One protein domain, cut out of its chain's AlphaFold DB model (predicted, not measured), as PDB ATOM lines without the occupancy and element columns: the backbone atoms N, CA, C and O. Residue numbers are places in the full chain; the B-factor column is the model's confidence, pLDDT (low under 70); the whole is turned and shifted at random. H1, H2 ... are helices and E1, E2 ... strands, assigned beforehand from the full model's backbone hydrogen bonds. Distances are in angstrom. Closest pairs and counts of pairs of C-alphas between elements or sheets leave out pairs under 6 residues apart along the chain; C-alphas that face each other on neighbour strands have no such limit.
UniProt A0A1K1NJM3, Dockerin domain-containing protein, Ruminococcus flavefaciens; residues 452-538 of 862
ATOM      1  N   ARG A 452      -1.768 -13.845 -39.159       94.81
ATOM      2  CA  ARG A 452      -2.630 -14.096 -40.318       94.81
ATOM      3  C   ARG A 452      -3.430 -15.376 -40.106       94.81
ATOM      4  O   ARG A 452      -2.855 -16.455 -40.001       94.81
ATOM      5  N   ILE A 453      -4.753 -15.258 -40.042       95.44
ATOM      6  CA  ILE A 453      -5.681 -16.371 -39.824       95.44
ATOM      7  C   ILE A 453      -6.346 -16.725 -41.148       95.44
ATOM      8  O   ILE A 453      -7.046 -15.907 -41.741       95.44
ATOM      9  N   THR A 454      -6.149 -17.958 -41.594       96.38
ATOM     10  CA  THR A 454      -6.610 -18.449 -42.890       96.38
ATOM     11  C   THR A 454      -7.498 -19.673 -42.705       96.38
ATOM     12  O   THR A 454      -7.138 -20.596 -41.977       96.38
ATOM     13  N   PHE A 455      -8.627 -19.721 -43.406       95.88
ATOM     14  CA  PHE A 455      -9.485 -20.907 -43.474       95.88
ATOM     15  C   PHE A 455      -9.479 -21.459 -44.896       95.88
ATOM     16  O   PHE A 455      -9.809 -20.738 -45.837       95.88
ATOM     17  N   ILE A 456      -9.111 -22.723 -45.075       95.69
ATOM     18  CA  ILE A 456      -9.051 -23.358 -46.397       95.69
ATOM     19  C   ILE A 456      -9.920 -24.606 -46.457       95.69
ATOM     20  O   ILE A 456      -9.971 -25.385 -45.508       95.69
ATOM     21  N   ASP A 457     -10.584 -24.797 -47.589       91.00
ATOM     22  CA  ASP A 457     -11.259 -26.043 -47.931       91.00
ATOM     23  C   ASP A 457     -10.178 -27.081 -48.270       91.00
ATOM     24  O   ASP A 457      -9.330 -26.851 -49.132       91.00
ATOM     25  N   GLU A 458     -10.159 -28.195 -47.543       90.38
ATOM     26  CA  GLU A 458      -9.119 -29.223 -47.622       90.38
ATOM     27  C   GLU A 458      -9.071 -29.911 -48.993       90.38
ATOM     28  O   GLU A 458      -7.984 -30.241 -49.470       90.38
ATOM     29  N   ASP A 459     -10.223 -30.075 -49.646       84.31
ATOM     30  CA  ASP A 459     -10.343 -30.784 -50.921       84.31
ATOM     31  C   ASP A 459      -9.910 -29.901 -52.106       84.31
ATOM     32  O   ASP A 459      -9.328 -30.380 -53.081       84.31
ATOM     33  N   THR A 460     -10.195 -28.598 -52.041       85.75
ATOM     34  CA  THR A 460      -9.959 -27.645 -53.141       85.75
ATOM     35  C   THR A 460      -8.779 -26.704 -52.914       85.75
ATOM     36  O   THR A 460      -8.329 -26.056 -53.863       85.75
ATOM     37  N   ASN A 461      -8.282 -26.613 -51.679       86.56
ATOM     38  CA  ASN A 461      -7.251 -25.682 -51.223       86.56
ATOM     39  C   ASN A 461      -7.586 -24.201 -51.510       86.56
ATOM     40  O   ASN A 461      -6.692 -23.381 -51.730       86.56
ATOM     41  N   LYS A 462      -8.881 -23.863 -51.544       89.44
ATOM     42  CA  LYS A 462      -9.398 -22.492 -51.704       89.44
ATOM     43  C   LYS A 462      -9.829 -21.915 -50.360       89.44
ATOM     44  O   LYS A 462     -10.163 -22.668 -49.449       89.44
ATOM     45  N   PHE A 463      -9.856 -20.586 -50.246       90.31
ATOM     46  CA  PHE A 463     -10.371 -19.916 -49.051       90.31
ATOM     47  C   PHE A 463     -11.857 -20.227 -48.833       90.31
ATOM     48  O   PHE A 463     -12.646 -20.221 -49.779       90.31
ATOM     49  N   VAL A 464     -12.221 -20.502 -47.581       83.75
ATOM     50  CA  VAL A 464     -13.617 -20.671 -47.150       83.75
ATOM     51  C   VAL A 464     -14.199 -19.303 -46.807       83.75
ATOM     52  O   VAL A 464     -13.531 -18.510 -46.145       83.75
ATOM     53  N   ASN A 465     -15.428 -19.016 -47.244       78.12
ATOM     54  CA  ASN A 465     -16.120 -17.797 -46.827       78.12
ATOM     55  C   ASN A 465     -16.458 -17.887 -45.329       78.12
ATOM     56  O   ASN A 465     -17.090 -18.849 -44.894       78.12
ATOM     57  N   MET A 466     -16.005 -16.902 -44.558       79.69
ATOM     58  CA  MET A 466     -16.163 -16.821 -43.106       79.69
ATOM     59  C   MET A 466     -16.832 -15.501 -42.681       79.69
ATOM     60  O   MET A 466     -16.869 -15.202 -41.490       79.69
ATOM     61  N   ASP A 467     -17.369 -14.723 -43.626       64.38
ATOM     62  CA  ASP A 467     -17.778 -13.326 -43.412       64.38
ATOM     63  C   ASP A 467     -18.933 -13.172 -42.406       64.38
ATOM     64  O   ASP A 467     -18.978 -12.188 -41.669       64.38
ATOM     65  N   ASN A 468     -19.784 -14.194 -42.270       64.62
ATOM     66  CA  ASN A 468     -20.905 -14.210 -41.311       64.62
ATOM     67  C   ASN A 468     -20.613 -15.004 -40.043       64.62
ATOM     68  O   ASN A 468     -21.495 -15.225 -39.206       64.62
ATOM     69  N   ILE A 469     -19.372 -15.461 -39.894       75.81
ATOM     70  CA  ILE A 469     -18.940 -16.168 -38.706       75.81
ATOM     71  C   ILE A 469     -18.388 -15.154 -37.720       75.81
ATOM     72  O   ILE A 469     -17.385 -14.484 -37.955       75.81
ATOM     73  N   ASP A 470     -19.028 -15.085 -36.558       83.25
ATOM     74  CA  ASP A 470     -18.475 -14.376 -35.415       83.25
ATOM     75  C   ASP A 470     -17.222 -15.120 -34.935       83.25
ATOM     76  O   ASP A 470     -17.298 -16.081 -34.163       83.25
ATOM     77  N   LEU A 471     -16.059 -14.678 -35.417       88.31
ATOM     78  CA  LEU A 471     -14.772 -15.289 -35.093       88.31
ATOM     79  C   LEU A 471     -14.480 -15.261 -33.589       88.31
ATOM     80  O   LEU A 471     -13.809 -16.162 -33.089       88.31
ATOM     81  N   SER A 472     -15.042 -14.304 -32.842       89.31
ATOM     82  CA  SER A 472     -14.895 -14.294 -31.385       89.31
ATOM     83  C   SER A 472     -15.621 -15.474 -30.740       89.31
ATOM     84  O   SER A 472     -15.096 -16.132 -29.843       89.31
ATOM     85  N   LYS A 473     -16.824 -15.805 -31.223       88.81
ATOM     86  CA  LYS A 473     -17.549 -17.005 -30.778       88.81
ATOM     87  C   LYS A 473     -16.894 -18.286 -31.273       88.81
ATOM     88  O   LYS A 473     -16.788 -19.228 -30.492       88.81
ATOM     89  N   LEU A 474     -16.433 -18.303 -32.526       91.56
ATOM     90  CA  LEU A 474     -15.750 -19.449 -33.128       91.56
ATOM     91  C   LEU A 474     -14.545 -19.890 -32.296       91.56
ATOM     92  O   LEU A 474     -14.360 -21.084 -32.071       91.56
ATOM     93  N   PHE A 475     -13.757 -18.923 -31.829       91.69
ATOM     94  CA  PHE A 475     -12.564 -19.171 -31.026       91.69
ATOM     95  C   PHE A 475     -12.813 -19.146 -29.514       91.69
ATOM     96  O   PHE A 475     -11.928 -19.502 -28.736       91.69
ATOM     97  N   GLY A 476     -14.002 -18.725 -29.076       86.88
ATOM     98  CA  GLY A 476     -14.346 -18.581 -27.662       86.88
ATOM     99  C   GLY A 476     -13.586 -17.463 -26.935       86.88
ATOM    100  O   GLY A 476     -13.545 -17.471 -25.705       86.88
ATOM    101  N   ILE A 477     -12.997 -16.514 -27.671       89.25
ATOM    102  CA  ILE A 477     -12.228 -15.376 -27.144       89.25
ATOM    103  C   ILE A 477     -12.615 -14.082 -27.867       89.25
ATOM    104  O   ILE A 477     -13.036 -14.111 -29.014       89.25
ATOM    105  N   GLU A 478     -12.476 -12.928 -27.220       87.12
ATOM    106  CA  GLU A 478     -12.793 -11.636 -27.843       87.12
ATOM    107  C   GLU A 478     -11.696 -11.213 -28.845       87.12
ATOM    108  O   GLU A 478     -10.558 -10.955 -28.454       87.12
ATOM    109  N   MET A 479     -12.037 -11.094 -30.133       86.12
ATOM    110  CA  MET A 479     -11.096 -10.765 -31.217       86.12
ATOM    111  C   MET A 479     -11.103  -9.255 -31.536       86.12
ATOM    112  O   MET A 479     -11.799  -8.803 -32.443       86.12
ATOM    113  N   LYS A 480     -10.335  -8.446 -30.795       86.31
ATOM    114  CA  LYS A 480     -10.136  -7.002 -31.087       86.31
ATOM    115  C   LYS A 480      -9.046  -6.779 -32.137       86.31
ATOM    116  O   LYS A 480      -8.125  -7.581 -32.203       86.31
ATOM    117  N   ASN A 481      -9.109  -5.670 -32.884       86.38
ATOM    118  CA  ASN A 481      -8.122  -5.298 -33.919       86.38
ATOM    119  C   ASN A 481      -7.925  -6.392 -34.984       86.38
ATOM    120  O   ASN A 481      -6.807  -6.695 -35.404       86.38
ATOM    121  N   LEU A 482      -9.030  -7.033 -35.358       87.12
ATOM    122  CA  LEU A 482      -9.087  -7.973 -36.461       87.12
ATOM    123  C   LEU A 482      -9.570  -7.226 -37.705       87.12
ATOM    124  O   LEU A 482     -10.630  -6.604 -37.668       87.12
ATOM    125  N   GLU A 483      -8.815  -7.300 -38.795       86.94
ATOM    126  CA  GLU A 483      -9.181  -6.680 -40.067       86.94
ATOM    127  C   GLU A 483      -9.116  -7.650 -41.249       86.94
ATOM    128  O   GLU A 483      -8.400  -8.655 -41.239       86.94
ATOM    129  N   GLY A 484      -9.813  -7.270 -42.321       80.50
ATOM    130  CA  GLY A 484      -9.857  -8.000 -43.581       80.50
ATOM    131  C   GLY A 484     -10.917  -9.098 -43.611       80.50
ATOM    132  O   GLY A 484     -11.686  -9.283 -42.672       80.50
ATOM    133  N   GLN A 485     -10.932  -9.813 -44.727       82.69
ATOM    134  CA  GLN A 485     -11.651 -11.070 -44.940       82.69
ATOM    135  C   GLN A 485     -10.622 -12.182 -45.086       82.69
ATOM    136  O   GLN A 485      -9.453 -11.886 -45.316       82.69
ATOM    137  N   ASN A 486     -11.041 -13.443 -45.010       86.12
ATOM    138  CA  ASN A 486     -10.143 -14.593 -45.101       86.12
ATOM    139  C   ASN A 486      -9.119 -14.469 -46.268       86.12
ATOM    140  O   ASN A 486      -9.518 -14.544 -47.434       86.12
ATOM    141  N   PRO A 487      -7.809 -14.298 -45.979       92.50
ATOM    142  CA  PRO A 487      -7.172 -14.381 -44.660       92.50
ATOM    143  C   PRO A 487      -7.306 -13.116 -43.790       92.50
ATOM    144  O   PRO A 487      -6.940 -12.014 -44.201       92.50
ATOM    145  N   TYR A 488      -7.733 -13.294 -42.540       92.56
ATOM    146  CA  TYR A 488      -7.852 -12.218 -41.554       92.56
ATOM    147  C   TYR A 488      -6.490 -11.842 -40.968       92.56
ATOM    148  O   TYR A 488      -5.642 -12.710 -40.753       92.56
ATOM    149  N   TYR A 489      -6.301 -10.567 -40.639       93.62
ATOM    150  CA  TYR A 489      -5.094 -10.059 -39.990       93.62
ATOM    151  C   TYR A 489      -5.441  -9.571 -38.591       93.62
ATOM    152  O   TYR A 489      -6.269  -8.678 -38.425       93.62
ATOM    153  N   TRP A 490      -4.835 -10.192 -37.584       92.44
ATOM    154  CA  TRP A 490      -5.130  -9.954 -36.181       92.44
ATOM    155  C   TRP A 490      -3.926  -9.355 -35.465       92.44
ATOM    156  O   TRP A 490      -2.890 -10.009 -35.337       92.44
ATOM    157  N   GLU A 491      -4.055  -8.118 -34.993       91.75
ATOM    158  CA  GLU A 491      -2.988  -7.418 -34.280       91.75
ATOM    159  C   GLU A 491      -3.213  -7.485 -32.762       91.75
ATOM    160  O   GLU A 491      -4.066  -6.793 -32.200       91.75
ATOM    161  N   VAL A 492      -2.452  -8.351 -32.083       89.00
ATOM    162  CA  VAL A 492      -2.634  -8.630 -30.647       89.00
ATOM    163  C   VAL A 492      -1.304  -8.922 -29.955       89.00
ATOM    164  O   VAL A 492      -0.476  -9.645 -30.489       89.00
ATOM    165  N   ILE A 493      -1.080  -8.405 -28.745       87.31
ATOM    166  CA  ILE A 493       0.201  -8.579 -28.023       87.31
ATOM    167  C   ILE A 493       0.257  -9.914 -27.249       87.31
ATOM    168  O   ILE A 493       1.327 -10.392 -26.880       87.31
ATOM    169  N   THR A 494      -0.878 -10.576 -27.021       83.62
ATOM    170  CA  THR A 494      -0.935 -11.839 -26.270       83.62
ATOM    171  C   THR A 494      -0.451 -13.026 -27.108       83.62
ATOM    172  O   THR A 494      -0.422 -12.962 -28.336       83.62
ATOM    173  N   ALA A 495      -0.078 -14.120 -26.434       81.88
ATOM    174  CA  ALA A 495       0.334 -15.389 -27.045       81.88
ATOM    175  C   ALA A 495      -0.825 -16.400 -27.202       81.88
ATOM    176  O   ALA A 495      -0.605 -17.522 -27.651       81.88
ATOM    177  N   GLU A 496      -2.057 -16.011 -26.845       82.69
ATOM    178  CA  GLU A 496      -3.257 -16.875 -26.856       82.69
ATOM    179  C   GLU A 496      -3.555 -17.463 -28.246       82.69
ATOM    180  O   GLU A 496      -4.162 -18.525 -28.371       82.69
ATOM    181  N   TRP A 497      -3.056 -16.809 -29.297       87.25
ATOM    182  CA  TRP A 497      -3.175 -17.251 -30.681       87.25
ATOM    183  C   TRP A 497      -2.535 -18.624 -30.961       87.25
ATOM    184  O   TRP A 497      -3.003 -19.339 -31.845       87.25
ATOM    185  N   LEU A 498      -1.509 -19.030 -30.200       89.56
ATOM    186  CA  LEU A 498      -0.829 -20.323 -30.373       89.56
ATOM    187  C   LEU A 498      -1.748 -21.516 -30.073       89.56
ATOM    188  O   LEU A 498      -1.593 -22.589 -30.661       89.56
ATOM    189  N   ASP A 499      -2.751 -21.320 -29.217       88.38
ATOM    190  CA  ASP A 499      -3.665 -22.359 -28.733       88.38
ATOM    191  C   ASP A 499      -5.113 -22.150 -29.210       88.38
ATOM    192  O   ASP A 499      -6.029 -22.823 -28.736       88.38
ATOM    193  N   LEU A 500      -5.322 -21.267 -30.198       90.19
ATOM    194  CA  LEU A 500      -6.622 -21.054 -30.837       90.19
ATOM    195  C   LEU A 500      -7.229 -22.365 -31.342       90.19
ATOM    196  O   LEU A 500      -6.646 -23.042 -32.192       90.19
ATOM    197  N   ASN A 501      -8.425 -22.680 -30.854       89.06
ATOM    198  CA  ASN A 501      -9.213 -23.833 -31.271       89.06
ATOM    199  C   ASN A 501     -10.560 -23.372 -31.818       89.06
ATOM    200  O   ASN A 501     -11.078 -22.339 -31.406       89.06
ATOM    201  N   ILE A 502     -11.121 -24.161 -32.729       91.62
ATOM    202  CA  ILE A 502     -12.437 -23.909 -33.312       91.62
ATOM    203  C   ILE A 502     -13.495 -24.673 -32.524       91.62
ATOM    204  O   ILE A 502     -13.376 -25.882 -32.324       91.62
ATOM    205  N   ASP A 503     -14.562 -23.984 -32.142       89.12
ATOM    206  CA  ASP A 503     -15.819 -24.618 -31.770       89.12
ATOM    207  C   ASP A 503     -16.645 -24.881 -33.041       89.12
ATOM    208  O   ASP A 503     -17.208 -23.963 -33.644       89.12
ATOM    209  N   GLU A 504     -16.697 -26.149 -33.469       83.81
ATOM    210  CA  GLU A 504     -17.319 -26.570 -34.735       83.81
ATOM    211  C   GLU A 504     -18.798 -26.178 -34.864       83.81
ATOM    212  O   GLU A 504     -19.316 -26.107 -35.979       83.81
ATOM    213  N   LYS A 505     -19.489 -25.879 -33.754       82.94
ATOM    214  CA  LYS A 505     -20.887 -25.418 -33.791       82.94
ATOM    215  C   LYS A 505     -21.049 -24.022 -34.403       82.94
ATOM    216  O   LYS A 505     -22.158 -23.659 -34.780       82.94
ATOM    217  N   TYR A 506     -19.968 -23.241 -34.462       81.62
ATOM    218  CA  TYR A 506     -19.934 -21.911 -35.071       81.62
ATOM    219  C   TYR A 506     -19.277 -21.915 -36.459       81.62
ATOM    220  O   TYR A 506     -19.064 -20.844 -37.018       81.62
ATOM    221  N   LEU A 507     -18.938 -23.080 -37.027       79.50
ATOM    222  CA  LEU A 507     -18.462 -23.161 -38.411       79.50
ATOM    223  C   LEU A 507     -19.587 -22.853 -39.415       79.50
ATOM    224  O   LEU A 507     -20.760 -23.089 -39.110       79.50
ATOM    225  N   PRO A 508     -19.242 -22.401 -40.639       74.31
ATOM    226  CA  PRO A 508     -20.210 -22.269 -41.720       74.31
ATOM    227  C   PRO A 508     -20.982 -23.570 -41.957       74.31
ATOM    228  O   PRO A 508     -20.420 -24.672 -41.923       74.31
ATOM    229  N   SER A 509     -22.283 -23.445 -42.231       64.94
ATOM    230  CA  SER A 509     -23.130 -24.602 -42.525       64.94
ATOM    231  C   SER A 509     -22.577 -25.394 -43.712       64.94
ATOM    232  O   SER A 509     -22.047 -24.838 -44.672       64.94
ATOM    233  N   GLY A 510     -22.666 -26.720 -43.632       70.88
ATOM    234  CA  GLY A 510     -22.091 -27.606 -44.639       70.88
ATOM    235  C   GLY A 510     -20.576 -27.809 -44.536       70.88
ATOM    236  O   GLY A 510     -20.059 -28.570 -45.344       70.88
ATOM    237  N   TYR A 511     -19.877 -27.231 -43.551       82.12
ATOM    238  CA  TYR A 511     -18.472 -27.543 -43.257       82.12
ATOM    239  C   TYR A 511     -18.297 -28.240 -41.897       82.12
ATOM    240  O   TYR A 511     -19.055 -28.013 -40.952       82.12
ATOM    241  N   GLU A 512     -17.302 -29.121 -41.817       87.44
ATOM    242  CA  GLU A 512     -16.738 -29.705 -40.595       87.44
ATOM    243  C   GLU A 512     -15.217 -29.484 -40.569       87.44
ATOM    244  O   GLU A 512     -14.601 -29.217 -41.604       87.44
ATOM    245  N   LEU A 513     -14.596 -29.561 -39.392       92.12
ATOM    246  CA  LEU A 513     -13.145 -29.415 -39.266       92.12
ATOM    247  C   LEU A 513     -12.427 -30.664 -39.820       92.12
ATOM    248  O   LEU A 513     -12.888 -31.791 -39.620       92.12
ATOM    249  N   SER A 514     -11.291 -30.491 -40.511       90.38
ATOM    250  CA  SER A 514     -10.495 -31.626 -41.010       90.38
ATOM    251  C   SER A 514     -10.095 -32.556 -39.864       90.38
ATOM    252  O   SER A 514      -9.605 -32.122 -38.821       90.38
ATOM    253  N   LYS A 515     -10.263 -33.863 -40.075       86.75
ATOM    254  CA  LYS A 515      -9.937 -34.893 -39.075       86.75
ATOM    255  C   LYS A 515      -8.451 -35.251 -39.053       86.75
ATOM    256  O   LYS A 515      -7.990 -35.819 -38.067       86.75
ATOM    257  N   GLU A 516      -7.708 -34.943 -40.116       84.19
ATOM    258  CA  GLU A 516      -6.283 -35.277 -40.224       84.19
ATOM    259  C   GLU A 516      -5.387 -34.115 -39.795       84.19
ATOM    260  O   GLU A 516      -4.486 -34.294 -38.973       84.19
ATOM    261  N   LYS A 517      -5.627 -32.922 -40.351       86.88
ATOM    262  CA  LYS A 517      -4.831 -31.713 -40.097       86.88
ATOM    263  C   LYS A 517      -5.745 -30.506 -39.863       86.88
ATOM    264  O   LYS A 517      -5.757 -29.587 -40.678       86.88
ATOM    265  N   PRO A 518      -6.489 -30.480 -38.744       90.31
ATOM    266  CA  PRO A 518      -7.471 -29.431 -38.453       90.31
ATOM    267  C   PRO A 518      -6.863 -28.024 -38.401       90.31
ATOM    268  O   PRO A 518      -7.510 -27.050 -38.785       90.31
ATOM    269  N   ARG A 519      -5.622 -27.919 -37.912       94.25
ATOM    270  CA  ARG A 519      -4.940 -26.657 -37.629       94.25
ATOM    271  C   ARG A 519      -3.441 -26.774 -37.868       94.25
ATOM    272  O   ARG A 519      -2.818 -27.755 -37.462       94.25
ATOM    273  N   GLU A 520      -2.870 -25.730 -38.441       95.00
ATOM    274  CA  GLU A 520      -1.436 -25.530 -38.608       95.00
ATOM    275  C   GLU A 520      -1.069 -24.138 -38.086       95.00
ATOM    276  O   GLU A 520      -1.735 -23.159 -38.419       95.00
ATOM    277  N   VAL A 521      -0.044 -24.063 -37.237       94.56
ATOM    278  CA  VAL A 521       0.457 -22.806 -36.668       94.56
ATOM    279  C   VAL A 521       1.942 -22.706 -36.973       94.56
ATOM    280  O   VAL A 521       2.712 -23.587 -36.587       94.56
ATOM    281  N   ILE A 522       2.336 -21.630 -37.645       94.56
ATOM    282  CA  ILE A 522       3.732 -21.293 -37.918       94.56
ATOM    283  C   ILE A 522       4.061 -20.049 -37.095       94.56
ATOM    284  O   ILE A 522       3.472 -18.990 -37.301       94.56
ATOM    285  N   ASN A 523       4.969 -20.191 -36.128       91.69
ATOM    286  CA  ASN A 523       5.452 -19.075 -35.321       91.69
ATOM    287  C   ASN A 523       6.683 -18.458 -35.986       91.69
ATOM    288  O   ASN A 523       7.699 -19.135 -36.140       91.69
ATOM    289  N   ASN A 524       6.574 -17.181 -36.351       86.69
ATOM    290  CA  ASN A 524       7.590 -16.448 -37.102       86.69
ATOM    291  C   ASN A 524       8.493 -15.585 -36.193       86.69
ATOM    292  O   ASN A 524       9.340 -14.855 -36.695       86.69
ATOM    293  N   GLY A 525       8.341 -15.663 -34.863       84.19
ATOM    294  CA  GLY A 525       9.049 -14.792 -33.917       84.19
ATOM    295  C   GLY A 525       8.368 -13.429 -33.747       84.19
ATOM    296  O   GLY A 525       7.360 -13.147 -34.393       84.19
ATOM    297  N   ASN A 526       8.854 -12.603 -32.812       81.06
ATOM    298  CA  ASN A 526       8.303 -11.270 -32.488       81.06
ATOM    299  C   ASN A 526       6.777 -11.240 -32.292       81.06
ATOM    300  O   ASN A 526       6.084 -10.288 -32.648       81.06
ATOM    301  N   ASN A 527       6.243 -12.330 -31.730       87.56
ATOM    302  CA  ASN A 527       4.810 -12.531 -31.552       87.56
ATOM    303  C   ASN A 527       4.012 -12.418 -32.871       87.56
ATOM    304  O   ASN A 527       2.904 -11.888 -32.891       87.56
ATOM    305  N   THR A 528       4.562 -12.920 -33.974       91.50
ATOM    306  CA  THR A 528       3.905 -12.988 -35.284       91.50
ATOM    307  C   THR A 528       3.749 -14.439 -35.735       91.50
ATOM    308  O   THR A 528       4.476 -15.330 -35.284       91.50
ATOM    309  N   GLY A 529       2.792 -14.704 -36.623       91.88
ATOM    310  CA  GLY A 529       2.605 -16.059 -37.128       91.88
ATOM    311  C   GLY A 529       1.449 -16.245 -38.095       91.88
ATOM    312  O   GLY A 529       0.562 -15.399 -38.226       91.88
ATOM    313  N   ASP A 530       1.461 -17.399 -38.748       94.88
ATOM    314  CA  ASP A 530       0.401 -17.869 -39.630       94.88
ATOM    315  C   ASP A 530      -0.402 -18.969 -38.946       94.88
ATOM    316  O   ASP A 530       0.154 -19.916 -38.387       94.88
ATOM    317  N   ILE A 531      -1.723 -18.858 -39.024       95.69
ATOM    318  CA  ILE A 531      -2.669 -19.822 -38.471       95.69
ATOM    319  C   ILE A 531      -3.560 -20.272 -39.614       95.69
ATOM    320  O   ILE A 531      -4.300 -19.472 -40.180       95.69
ATOM    321  N   THR A 532      -3.495 -21.550 -39.966       96.56
ATOM    322  CA  THR A 532      -4.327 -22.128 -41.022       96.56
ATOM    323  C   THR A 532      -5.250 -23.181 -40.438       96.56
ATOM    324  O   THR A 532      -4.787 -24.158 -39.850       96.56
ATOM    325  N   PHE A 533      -6.553 -23.011 -40.634       96.56
ATOM    326  CA  PHE A 533      -7.575 -23.999 -40.311       96.56
ATOM    327  C   PHE A 533      -8.067 -24.682 -41.586       96.56
ATOM    328  O   PHE A 533      -8.401 -24.014 -42.567       96.56
ATOM    329  N   ARG A 534      -8.111 -26.018 -41.578       95.75
ATOM    330  CA  ARG A 534      -8.569 -26.819 -42.723       95.75
ATOM    331  C   ARG A 534      -9.978 -27.326 -42.469       95.75
ATOM    332  O   ARG A 534     -10.214 -28.026 -41.488       95.75
ATOM    333  N   LEU A 535     -10.898 -26.981 -43.360       92.94
ATOM    334  CA  LEU A 535     -12.309 -27.347 -43.296       92.94
ATOM    335  C   LEU A 535     -12.650 -28.306 -44.437       92.94
ATOM    336  O   LEU A 535     -12.070 -28.225 -45.515       92.94
ATOM    337  N   ARG A 536     -13.619 -29.191 -44.226       87.06
ATOM    338  CA  ARG A 536     -14.118 -30.134 -45.229       87.06
ATOM    339  C   ARG A 536     -15.626 -29.998 -45.369       87.06
ATOM    340  O   ARG A 536     -16.317 -29.787 -44.374       87.06
ATOM    341  N   LYS A 537     -16.159 -30.148 -46.582       79.88
ATOM    342  CA  LYS A 537     -17.613 -30.156 -46.785       79.88
ATOM    343  C   LYS A 537     -18.255 -31.418 -46.202       79.88
ATOM    344  O   LYS A 537     -17.800 -32.532 -46.463       79.88
ATOM    345  N   LYS A 538     -19.347 -31.239 -45.459       71.62
ATOM    346  CA  LYS A 538     -20.273 -32.305 -45.053       71.62
ATOM    347  C   LYS A 538     -20.902 -32.906 -46.318       71.62
ATOM    348  O   LYS A 538     -21.198 -32.173 -47.262       71.62
TER     349      LYS A 538
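What this domain is: This is residues 452 to 538 of the 862 residues of the protein "Dockerin domain-containing protein" of Ruminococcus flavefaciens (UniProt A0A1K1NJM3). What shape do these atoms make? A strongly twisted sheet is built along its longest strand, E5, with E1 side by side with it on one side and E4 on the other. Short E2 extends the sheet past the beginning of E1, short E3 pairs with the last residues of E5, and of the two small helices H2 grazes the sheet with its residues 497 to 499 while H1, between two long links, is not on it. What is it made of, and how large is it? The printed part has 87 residues, with two named helices and five named strands in the order E1 H1 E2 H2 E3 E4 E5; the class is mixed, and under half of the residues are in named elements. The branched sheet is mixed, and the whole is compact but elongated, with a radius of gyration of the C-alphas of 12.3 A and spans of 37 by 23 by 20 A.

Where its parts are: Where are the strands? E5 is residues 528 to 537, 29.8 A long, from C-alpha 528 at (3.905, -12.988, -35.284) to C-alpha 537 at (-17.613, -30.156, -46.785). E4 is residues 519 to 525, 18.7 A, and E1 is residues 452 to 457, 16.6 A, beginning at C-alpha 452 at (-2.630, -14.096, -40.318). E2 is residues 488 to 491, 10.0 A, and E3 is residues 511 to 513, 6.9 A. Where are the helices? H1 is residues 471 to 475, 6.0 A, and H2 is residues 496 to 499, 5.8 A.

How they stand to each other: What pairs with E5? E1 is its parallel neighbour on one side, with N 454 and O 531 2.8 A apart. On the other side are E4, its antiparallel partner in a hairpin, with N 520 and O 532 2.9 A apart, and antiparallel E3, with N 512 and O 536 2.8 A apart. What lies beyond E1? E2 is its antiparallel neighbour, with N 453 and O 488 2.8 A apart. How do the helices stand? H2 only grazes the sheet with residues 497 to 499, the closest C-alphas of H2 and E4, Leu 498 and Val 521, being 6.9 A apart; H1 is not on the sheet, and H1 and H2 are apart. In H1 every O i to N i+4 pair is within hydrogen-bond range; H2 is too short for one, but its one O i to N i+3 pair is within range.

The domain as a whole: How far does it reach? The two C-alphas farthest apart, those of Asn 526 and Lys 538, are 37.6 A apart. Which links are long, and is there a cut? The links E1 to H1, H1 to E2 and H2 to E3 are long, and the printed part has no cut. Where is confidence low? The mean pLDDT of the printed part is 87.1, with residues 467 to 468 and 509 under 70.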